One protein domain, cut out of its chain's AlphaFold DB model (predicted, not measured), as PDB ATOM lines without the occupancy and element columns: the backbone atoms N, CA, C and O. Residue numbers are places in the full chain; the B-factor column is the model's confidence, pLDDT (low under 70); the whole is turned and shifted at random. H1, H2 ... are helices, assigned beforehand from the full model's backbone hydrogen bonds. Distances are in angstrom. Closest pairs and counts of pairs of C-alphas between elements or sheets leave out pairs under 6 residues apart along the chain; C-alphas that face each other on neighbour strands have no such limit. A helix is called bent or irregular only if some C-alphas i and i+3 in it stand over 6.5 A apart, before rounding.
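Overview. This is residues 7 to 64 of the 147 residues of a protein of Rhodococcus sp. MTM3W5.2 (UniProt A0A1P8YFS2). A hairpin of two helices, H1 and H2, makes one end of an elongated shape, and a third helix, H3, leads away from it, its residues 54 to 62 sticking out as an arm with residues 63 and 64. The long link of residues 32 to 49, with no named element, folds back along the hairpin from the end of H2 to the start of H3. The printed part has 58 residues, with three named helices in the order H1, H2, H3 and no named strand; its class is all helix. It is loose, with a radius of gyration of the C-alphas of 14.0 A, and spans 45 by 18 by 16 A, the arm adding to the length.

Along the chain. H1 is residues 7 to 15, 12.2 A from first to last C-alpha, beginning at C-alpha 7 at (108.578, 144.365, 165.024). H2 is residues 19 to 31, 19.3 A long; it is irregular, with C-alphas 20 and 23 7.3 A apart. H3 is residues 50 to 62, 17.6 A long, from C-alpha 50 at (119.630, 130.940, 146.218) to C-alpha 62 at (122.879, 137.396, 130.153); it is irregular, with C-alphas 56 and 59 7.1 A apart.

Arrangement. H1 and H2 form a helical hairpin with a tight link of 3 residues. They touch, and their closest C-alphas, those of Thr 14 and Gln 22, are 5.7 A apart. They run opposite ways at a shallow tilt of 21 degrees. H3 is apart from H1 and from H2. Every O i to N i+4 pair in H1 is within hydrogen-bond range; in H2 and in H3 it is 7 of 9.

Size, cuts and confidence. The C-alphas of Gly 33 and Asp 63, the two farthest apart, are 45.4 A apart. Residues 54 to 64, of which 54 to 62 belong to H3, stand free; the body without them spans 32 by 16 by 16 A. The printed part has no cut. The link from H2 to H3 is long, with 18 residues. The mean pLDDT of the printed part is 92.4, and no printed residue is under 70.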
ATOM      1  N   GLU A   7     109.475 145.305 165.703       91.69
ATOM      2  CA  GLU A   7     108.578 144.365 165.024       91.69
ATOM      3  C   GLU A   7     108.612 144.543 163.501       91.69
ATOM      4  O   GLU A   7     108.905 143.593 162.772       91.69
ATOM      5  N   ASP A   8     108.423 145.774 163.015       91.69
ATOM      6  CA  ASP A   8     108.497 146.097 161.585       91.69
ATOM      7  C   ASP A   8     109.856 145.698 160.994       91.69
ATOM      8  O   ASP A   8     109.951 145.175 159.879       91.69
ATOM      9  N   CYS A   9     110.932 145.944 161.747       92.25
ATOM     10  CA  CYS A   9     112.283 145.639 161.299       92.25
ATOM     11  C   CYS A   9     112.506 144.128 161.201       92.25
ATOM     12  O   CYS A   9     113.014 143.653 160.182       92.25
ATOM     13  N   ILE A  10     112.126 143.353 162.222       93.44
ATOM     14  CA  ILE A  10     112.329 141.901 162.200       93.44
ATOM     15  C   ILE A  10     111.405 141.205 161.198       93.44
ATOM     16  O   ILE A  10     111.849 140.265 160.535       93.44
ATOM     17  N   ALA A  11     110.181 141.699 160.999       93.50
ATOM     18  CA  ALA A  11     109.278 141.215 159.959       93.50
ATOM     19  C   ALA A  11     109.888 141.415 158.561       93.50
ATOM     20  O   ALA A  11     109.986 140.465 157.779       93.50
ATOM     21  N   ALA A  12     110.384 142.623 158.269       92.81
ATOM     22  CA  ALA A  12     111.006 142.940 156.987       92.81
ATOM     23  C   ALA A  12     112.305 142.150 156.749       92.81
ATOM     24  O   ALA A  12     112.506 141.618 155.656       92.81
ATOM     25  N   MET A  13     113.167 142.019 157.765       93.50
ATOM     26  CA  MET A  13     114.378 141.193 157.668       93.50
ATOM     27  C   MET A  13     114.035 139.726 157.406       93.50
ATOM     28  O   MET A  13     114.657 139.092 156.554       93.50
ATOM     29  N   THR A  14     113.022 139.189 158.089       94.38
ATOM     30  CA  THR A  14     112.580 137.805 157.886       94.38
ATOM     31  C   THR A  14     112.067 137.600 156.461       94.38
ATOM     32  O   THR A  14     112.450 136.626 155.818       94.38
ATOM     33  N   ALA A  15     111.290 138.542 155.920       93.38
ATOM     34  CA  ALA A  15     110.762 138.460 154.559       93.38
ATOM     35  C   ALA A  15     111.853 138.390 153.470       93.38
ATOM     36  O   ALA A  15     111.664 137.705 152.465       93.38
ATOM     37  N   ILE A  16     113.003 139.045 153.677       92.62
ATOM     38  CA  ILE A  16     114.145 139.028 152.740       92.62
ATOM     39  C   ILE A  16     115.227 137.999 153.098       92.62
ATOM     40  O   ILE A  16     116.251 137.914 152.418       92.62
ATOM     41  N   THR A  17     115.032 137.217 154.160       94.31
ATOM     42  CA  THR A  17     115.960 136.151 154.558       94.31
ATOM     43  C   THR A  17     115.771 134.928 153.667       94.31
ATOM     44  O   THR A  17     114.663 134.682 153.185       94.31
ATOM     45  N   ASP A  18     116.840 134.154 153.454       95.38
ATOM     46  CA  ASP A  18     116.760 132.861 152.770       95.38
ATOM     47  C   ASP A  18     115.659 131.995 153.404       95.38
ATOM     48  O   ASP A  18     115.633 131.804 154.624       95.38
ATOM     49  N   ALA A  19     114.757 131.473 152.574       94.19
ATOM     50  CA  ALA A  19     113.562 130.744 152.988       94.19
ATOM     51  C   ALA A  19     113.863 129.605 153.972       94.19
ATOM     52  O   ALA A  19     113.070 129.329 154.868       94.19
ATOM     53  N   ARG A  20     115.052 128.995 153.876       95.00
ATOM     54  CA  ARG A  20     115.494 127.911 154.767       95.00
ATOM     55  C   ARG A  20     115.657 128.343 156.228       95.00
ATOM     56  O   ARG A  20     115.628 127.492 157.110       95.00
ATOM     57  N   PHE A  21     115.837 129.637 156.492       95.62
ATOM     58  CA  PHE A  21     116.025 130.180 157.841       95.62
ATOM     59  C   PHE A  21     114.814 130.961 158.357       95.62
ATOM     60  O   PHE A  21     114.752 131.253 159.552       95.62
ATOM     61  N   GLN A  22     113.839 131.267 157.497       95.19
ATOM     62  CA  GLN A  22     112.665 132.069 157.851       95.19
ATOM     63  C   GLN A  22     111.893 131.477 159.038       95.19
ATOM     64  O   GLN A  22     111.648 132.178 160.016       95.19
ATOM     65  N   THR A  23     111.581 130.177 159.020       94.19
ATOM     66  CA  THR A  23     110.838 129.516 160.109       94.19
ATOM     67  C   THR A  23     111.563 129.603 161.452       94.19
ATOM     68  O   THR A  23     110.956 129.932 162.471       94.19
ATOM     69  N   ALA A  24     112.873 129.339 161.466       95.38
ATOM     70  CA  ALA A  24     113.674 129.409 162.686       95.38
ATOM     71  C   ALA A  24     113.753 130.845 163.229       95.38
ATOM     72  O   ALA A  24     113.692 131.050 164.445       95.38
ATOM     73  N   LEU A  25     113.837 131.831 162.332       95.12
ATOM     74  CA  LEU A  25     113.879 133.245 162.682       95.12
ATOM     75  C   LEU A  25     112.545 133.730 163.269       95.12
ATOM     76  O   LEU A  25     112.558 134.373 164.317       95.12
ATOM     77  N   ILE A  26     111.406 133.346 162.680       95.44
ATOM     78  CA  ILE A  26     110.064 133.644 163.218       95.44
ATOM     79  C   ILE A  26     109.914 133.058 164.620       95.44
ATOM     80  O   ILE A  26     109.503 133.758 165.545       95.44
ATOM     81  N   ALA A  27     110.299 131.794 164.808       95.75
ATOM     82  CA  ALA A  27     110.210 131.140 166.109       95.75
ATOM     83  C   ALA A  27     111.074 131.848 167.168       95.75
ATOM     84  O   ALA A  27     110.638 132.028 168.305       95.75
ATOM     85  N   ALA A  28     112.291 132.268 166.809       96.12
ATOM     86  CA  ALA A  28     113.169 133.014 167.708       96.12
ATOM     87  C   ALA A  28     112.609 134.404 168.052       96.12
ATOM     88  O   ALA A  28     112.576 134.774 169.224       96.12
ATOM     89  N   ALA A  29     112.120 135.142 167.054       95.69
ATOM     90  CA  ALA A  29     111.540 136.469 167.226       95.69
ATOM     91  C   ALA A  29     110.255 136.442 168.070       95.69
ATOM     92  O   ALA A  29     110.088 137.273 168.959       95.69
ATOM     93  N   THR A  30     109.401 135.439 167.855       96.12
ATOM     94  CA  THR A  30     108.173 135.224 168.635       96.12
ATOM     95  C   THR A  30     108.492 134.923 170.099       96.12
ATOM     96  O   THR A  30     107.908 135.522 170.998       96.12
ATOM     97  N   ARG A  31     109.468 134.039 170.370       95.75
ATOM     98  CA  ARG A  31     109.918 133.764 171.749       95.75
ATOM     99  C   ARG A  31     110.497 135.001 172.433       95.75
ATOM    100  O   ARG A  31     110.322 135.157 173.634       95.75
ATOM    101  N   GLY A  32     111.181 135.856 171.676       94.38
ATOM    102  CA  GLY A  32     111.734 137.117 172.166       94.38
ATOM    103  C   GLY A  32     110.718 138.256 172.285       94.38
ATOM    104  O   GLY A  32     111.123 139.364 172.615       94.38
ATOM    105  N   GLY A  33     109.436 138.019 171.979       94.38
ATOM    106  CA  GLY A  33     108.390 139.045 172.018       94.38
ATOM    107  C   GLY A  33     108.506 140.114 170.926       94.38
ATOM    108  O   GLY A  33     107.869 141.154 171.037       94.38
ATOM    109  N   LYS A  34     109.318 139.880 169.885       93.94
ATOM    110  CA  LYS A  34     109.509 140.813 168.759       93.94
ATOM    111  C   LYS A  34     108.511 140.614 167.622       93.94
ATOM    112  O   LYS A  34     108.433 141.467 166.750       93.94
ATOM    113  N   LEU A  35     107.814 139.479 167.601       95.44
ATOM    114  CA  LEU A  35     106.731 139.177 166.667       95.44
ATOM    115  C   LEU A  35     105.547 138.580 167.439       95.44
ATOM    116  O   LEU A  35     105.770 137.880 168.437       95.44
ATOM    117  N   PRO A  36     104.308 138.808 166.979       94.12
ATOM    118  CA  PRO A  36     103.133 138.175 167.553       94.12
ATOM    119  C   PRO A  36     103.114 136.667 167.253       94.12
ATOM    120  O   PRO A  36     103.760 136.179 166.326       94.12
ATOM    121  N   ARG A  37     102.385 135.893 168.069       92.06
ATOM    122  CA  ARG A  37     102.379 134.416 167.988       92.06
ATOM    123  C   ARG A  37     101.754 133.869 166.709       92.06
ATOM    124  O   ARG A  37     102.082 132.760 166.302       92.06
ATOM    125  N   ASP A  38     100.850 134.631 166.121       93.12
ATOM    126  CA  ASP A  38     100.143 134.362 164.874       93.12
ATOM    127  C   ASP A  38     100.817 135.030 163.666       93.12
ATOM    128  O   ASP A  38     100.242 135.059 162.578       93.12
ATOM    129  N   PHE A  39     102.046 135.541 163.828       93.38
ATOM    130  CA  PHE A  39     102.786 136.142 162.729       93.38
ATOM    131  C   PHE A  39     102.951 135.158 161.566       93.38
ATOM    132  O   PHE A  39     103.546 134.084 161.700       93.38
ATOM    133  N   ALA A  40     102.491 135.585 160.396       90.50
ATOM    134  CA  ALA A  40     102.693 134.902 159.134       90.50
ATOM    135  C   ALA A  40     103.436 135.826 158.170       90.50
ATOM    136  O   ALA A  40     103.199 137.034 158.120       90.50
ATOM    137  N   LEU A  41     104.337 135.247 157.381       89.69
ATOM    138  CA  LEU A  41     105.004 136.003 156.333       89.69
ATOM    139  C   LEU A  41     104.030 136.368 155.201       89.69
ATOM    140  O   LEU A  41     103.110 135.596 154.914       89.69
ATOM    141  N   PRO A  42     104.260 137.498 154.506       86.12
ATOM    142  CA  PRO A  42     103.524 137.832 153.294       86.12
ATOM    143  C   PRO A  42     103.609 136.716 152.246       86.12
ATOM    144  O   PRO A  42     104.634 136.045 152.100       86.12
ATOM    145  N   ALA A  43     102.545 136.545 151.462       83.50
ATOM    146  CA  ALA A  43     102.554 135.602 150.350       83.50
ATOM    147  C   ALA A  43     103.719 135.906 149.382       83.50
ATOM    148  O   ALA A  43     103.992 137.060 149.058       83.50
ATOM    149  N   GLY A  44     104.414 134.861 148.921       81.38
ATOM    150  CA  GLY A  44     105.526 134.979 147.967       81.38
ATOM    151  C   GLY A  44     106.928 135.095 148.580       81.38
ATOM    152  O   GLY A  44     107.907 134.911 147.859       81.38
ATOM    153  N   THR A  45     107.077 135.293 149.895       83.75
ATOM    154  CA  THR A  45     108.413 135.363 150.534       83.75
ATOM    155  C   THR A  45     109.078 133.994 150.716       83.75
ATOM    156  O   THR A  45     110.294 133.915 150.891       83.75
ATOM    157  N   ALA A  46     108.306 132.906 150.626       81.12
ATOM    158  CA  ALA A  46     108.805 131.531 150.724       81.12
ATOM    159  C   ALA A  46     109.705 131.125 149.536       81.12
ATOM    160  O   ALA A  46     110.427 130.132 149.608       81.12
ATOM    161  N   GLY A  47     109.684 131.895 148.442       86.69
ATOM    162  CA  GLY A  47     110.522 131.668 147.264       86.69
ATOM    163  C   GLY A  47     111.952 132.198 147.389       86.69
ATOM    164  O   GLY A  47     112.777 131.961 146.506       86.69
ATOM    165  N   ASN A  48     112.292 132.906 148.469       92.00
ATOM    166  CA  ASN A  48     113.596 133.550 148.593       92.00
ATOM    167  C   ASN A  48     114.723 132.533 148.846       92.00
ATOM    168  O   ASN A  48     115.212 132.368 149.956       92.00
ATOM    169  N   THR A  49     115.124 131.805 147.809       93.50
ATOM    170  CA  THR A  49     116.158 130.772 147.856       93.50
ATOM    171  C   THR A  49     117.273 131.112 146.874       93.50
ATOM    172  O   THR A  49     117.009 131.673 145.806       93.50
ATOM    173  N   PRO A  50     118.526 130.698 147.140       92.25
ATOM    174  CA  PRO A  50     119.630 130.940 146.218       92.25
ATOM    175  C   PRO A  50     119.372 130.381 144.815       92.25
ATOM    176  O   PRO A  50     119.825 130.954 143.830       92.25
ATOM    177  N   ALA A  51     118.647 129.262 144.705       92.94
ATOM    178  CA  ALA A  51     118.307 128.658 143.421       92.94
ATOM    179  C   ALA A  51     117.313 129.516 142.626       92.94
ATOM    180  O   ALA A  51     117.587 129.833 141.468       92.94
ATOM    181  N   GLN A  52     116.207 129.937 143.248       93.50
ATOM    182  CA  GLN A  52     115.210 130.777 142.582       93.50
ATOM    183  C   GLN A  52     115.775 132.156 142.239       93.50
ATOM    184  O   GLN A  52     115.600 132.608 141.112       93.50
ATOM    185  N   LEU A  53     116.542 132.774 143.143       91.38
ATOM    186  CA  LEU A  53     117.224 134.042 142.871       91.38
ATOM    187  C   LEU A  53     118.181 133.929 141.681       91.38
ATOM    188  O   LEU A  53     118.177 134.786 140.800       91.38
ATOM    189  N   ARG A  54     118.986 132.857 141.605       92.06
ATOM    190  CA  ARG A  54     119.857 132.624 140.441       92.06
ATOM    191  C   ARG A  54     119.056 132.506 139.149       92.06
ATOM    192  O   ARG A  54     119.457 133.105 138.160       92.06
ATOM    193  N   SER A  55     117.946 131.772 139.167       94.19
ATOM    194  CA  SER A  55     117.079 131.605 137.996       94.19
ATOM    195  C   SER A  55     116.434 132.925 137.567       94.19
ATOM    196  O   SER A  55     116.477 133.269 136.390       94.19
ATOM    197  N   ALA A  56     115.879 133.683 138.514       92.69
ATOM    198  CA  ALA A  56     115.201 134.950 138.256       92.69
ATOM    199  C   ALA A  56     116.160 136.032 137.733       92.69
ATOM    200  O   ALA A  56     115.795 136.813 136.862       92.69
ATOM    201  N   LEU A  57     117.402 136.052 138.229       92.44
ATOM    202  CA  LEU A  57     118.416 137.033 137.831       92.44
ATOM    203  C   LEU A  57     119.244 136.602 136.608       92.44
ATOM    204  O   LEU A  57     120.004 137.408 136.075       92.44
ATOM    205  N   ALA A  58     119.140 135.348 136.156       93.00
ATOM    206  CA  ALA A  58     119.916 134.850 135.019       93.00
ATOM    207  C   ALA A  58     119.679 135.625 133.706       93.00
ATOM    208  O   ALA A  58     120.665 135.872 133.013       93.00
ATOM    209  N   PRO A  59     118.445 136.032 133.334       94.44
ATOM    210  CA  PRO A  59     118.220 136.846 132.139       94.44
ATOM    211  C   PRO A  59     118.967 138.179 132.182       94.44
ATOM    212  O   PRO A  59     119.702 138.477 131.248       94.44
ATOM    213  N   LEU A  60     118.885 138.887 133.312       92.94
ATOM    214  CA  LEU A  60     119.531 140.189 133.513       92.94
ATOM    215  C   LEU A  60     121.061 140.096 133.486       92.94
ATOM    216  O   LEU A  60     121.753 141.034 133.110       92.94
ATOM    217  N   ARG A  61     121.621 138.956 133.907       90.50
ATOM    218  CA  ARG A  61     123.061 138.703 133.767       90.50
ATOM    219  C   ARG A  61     123.460 138.444 132.319       90.50
ATOM    220  O   ARG A  61     124.542 138.841 131.912       90.50
ATOM    221  N   ARG A  62     122.606 137.758 131.552       88.81
ATOM    222  CA  ARG A  62     122.879 137.396 130.153       88.81
ATOM    223  C   ARG A  62     122.801 138.590 129.206       88.81
ATOM    224  O   ARG A  62     123.565 138.622 128.251       88.81
ATOM    225  N   ASP A  63     121.890 139.528 129.447       91.75
ATOM    226  CA  ASP A  63     121.753 140.743 128.631       91.75
ATOM    227  C   ASP A  63     122.652 141.906 129.095       91.75
ATOM    228  O   ASP A  63     122.712 142.940 128.435       91.75
ATOM    229  N   GLY A  64     123.382 141.726 130.202       86.88
ATOM    230  CA  GLY A  64     124.320 142.706 130.748       86.88
ATOM    231  C   GLY A  64     123.694 143.766 131.659       86.88
ATOM    232  O   GLY A  64     124.433 144.563 132.235       86.88
TER     233      GLY A  64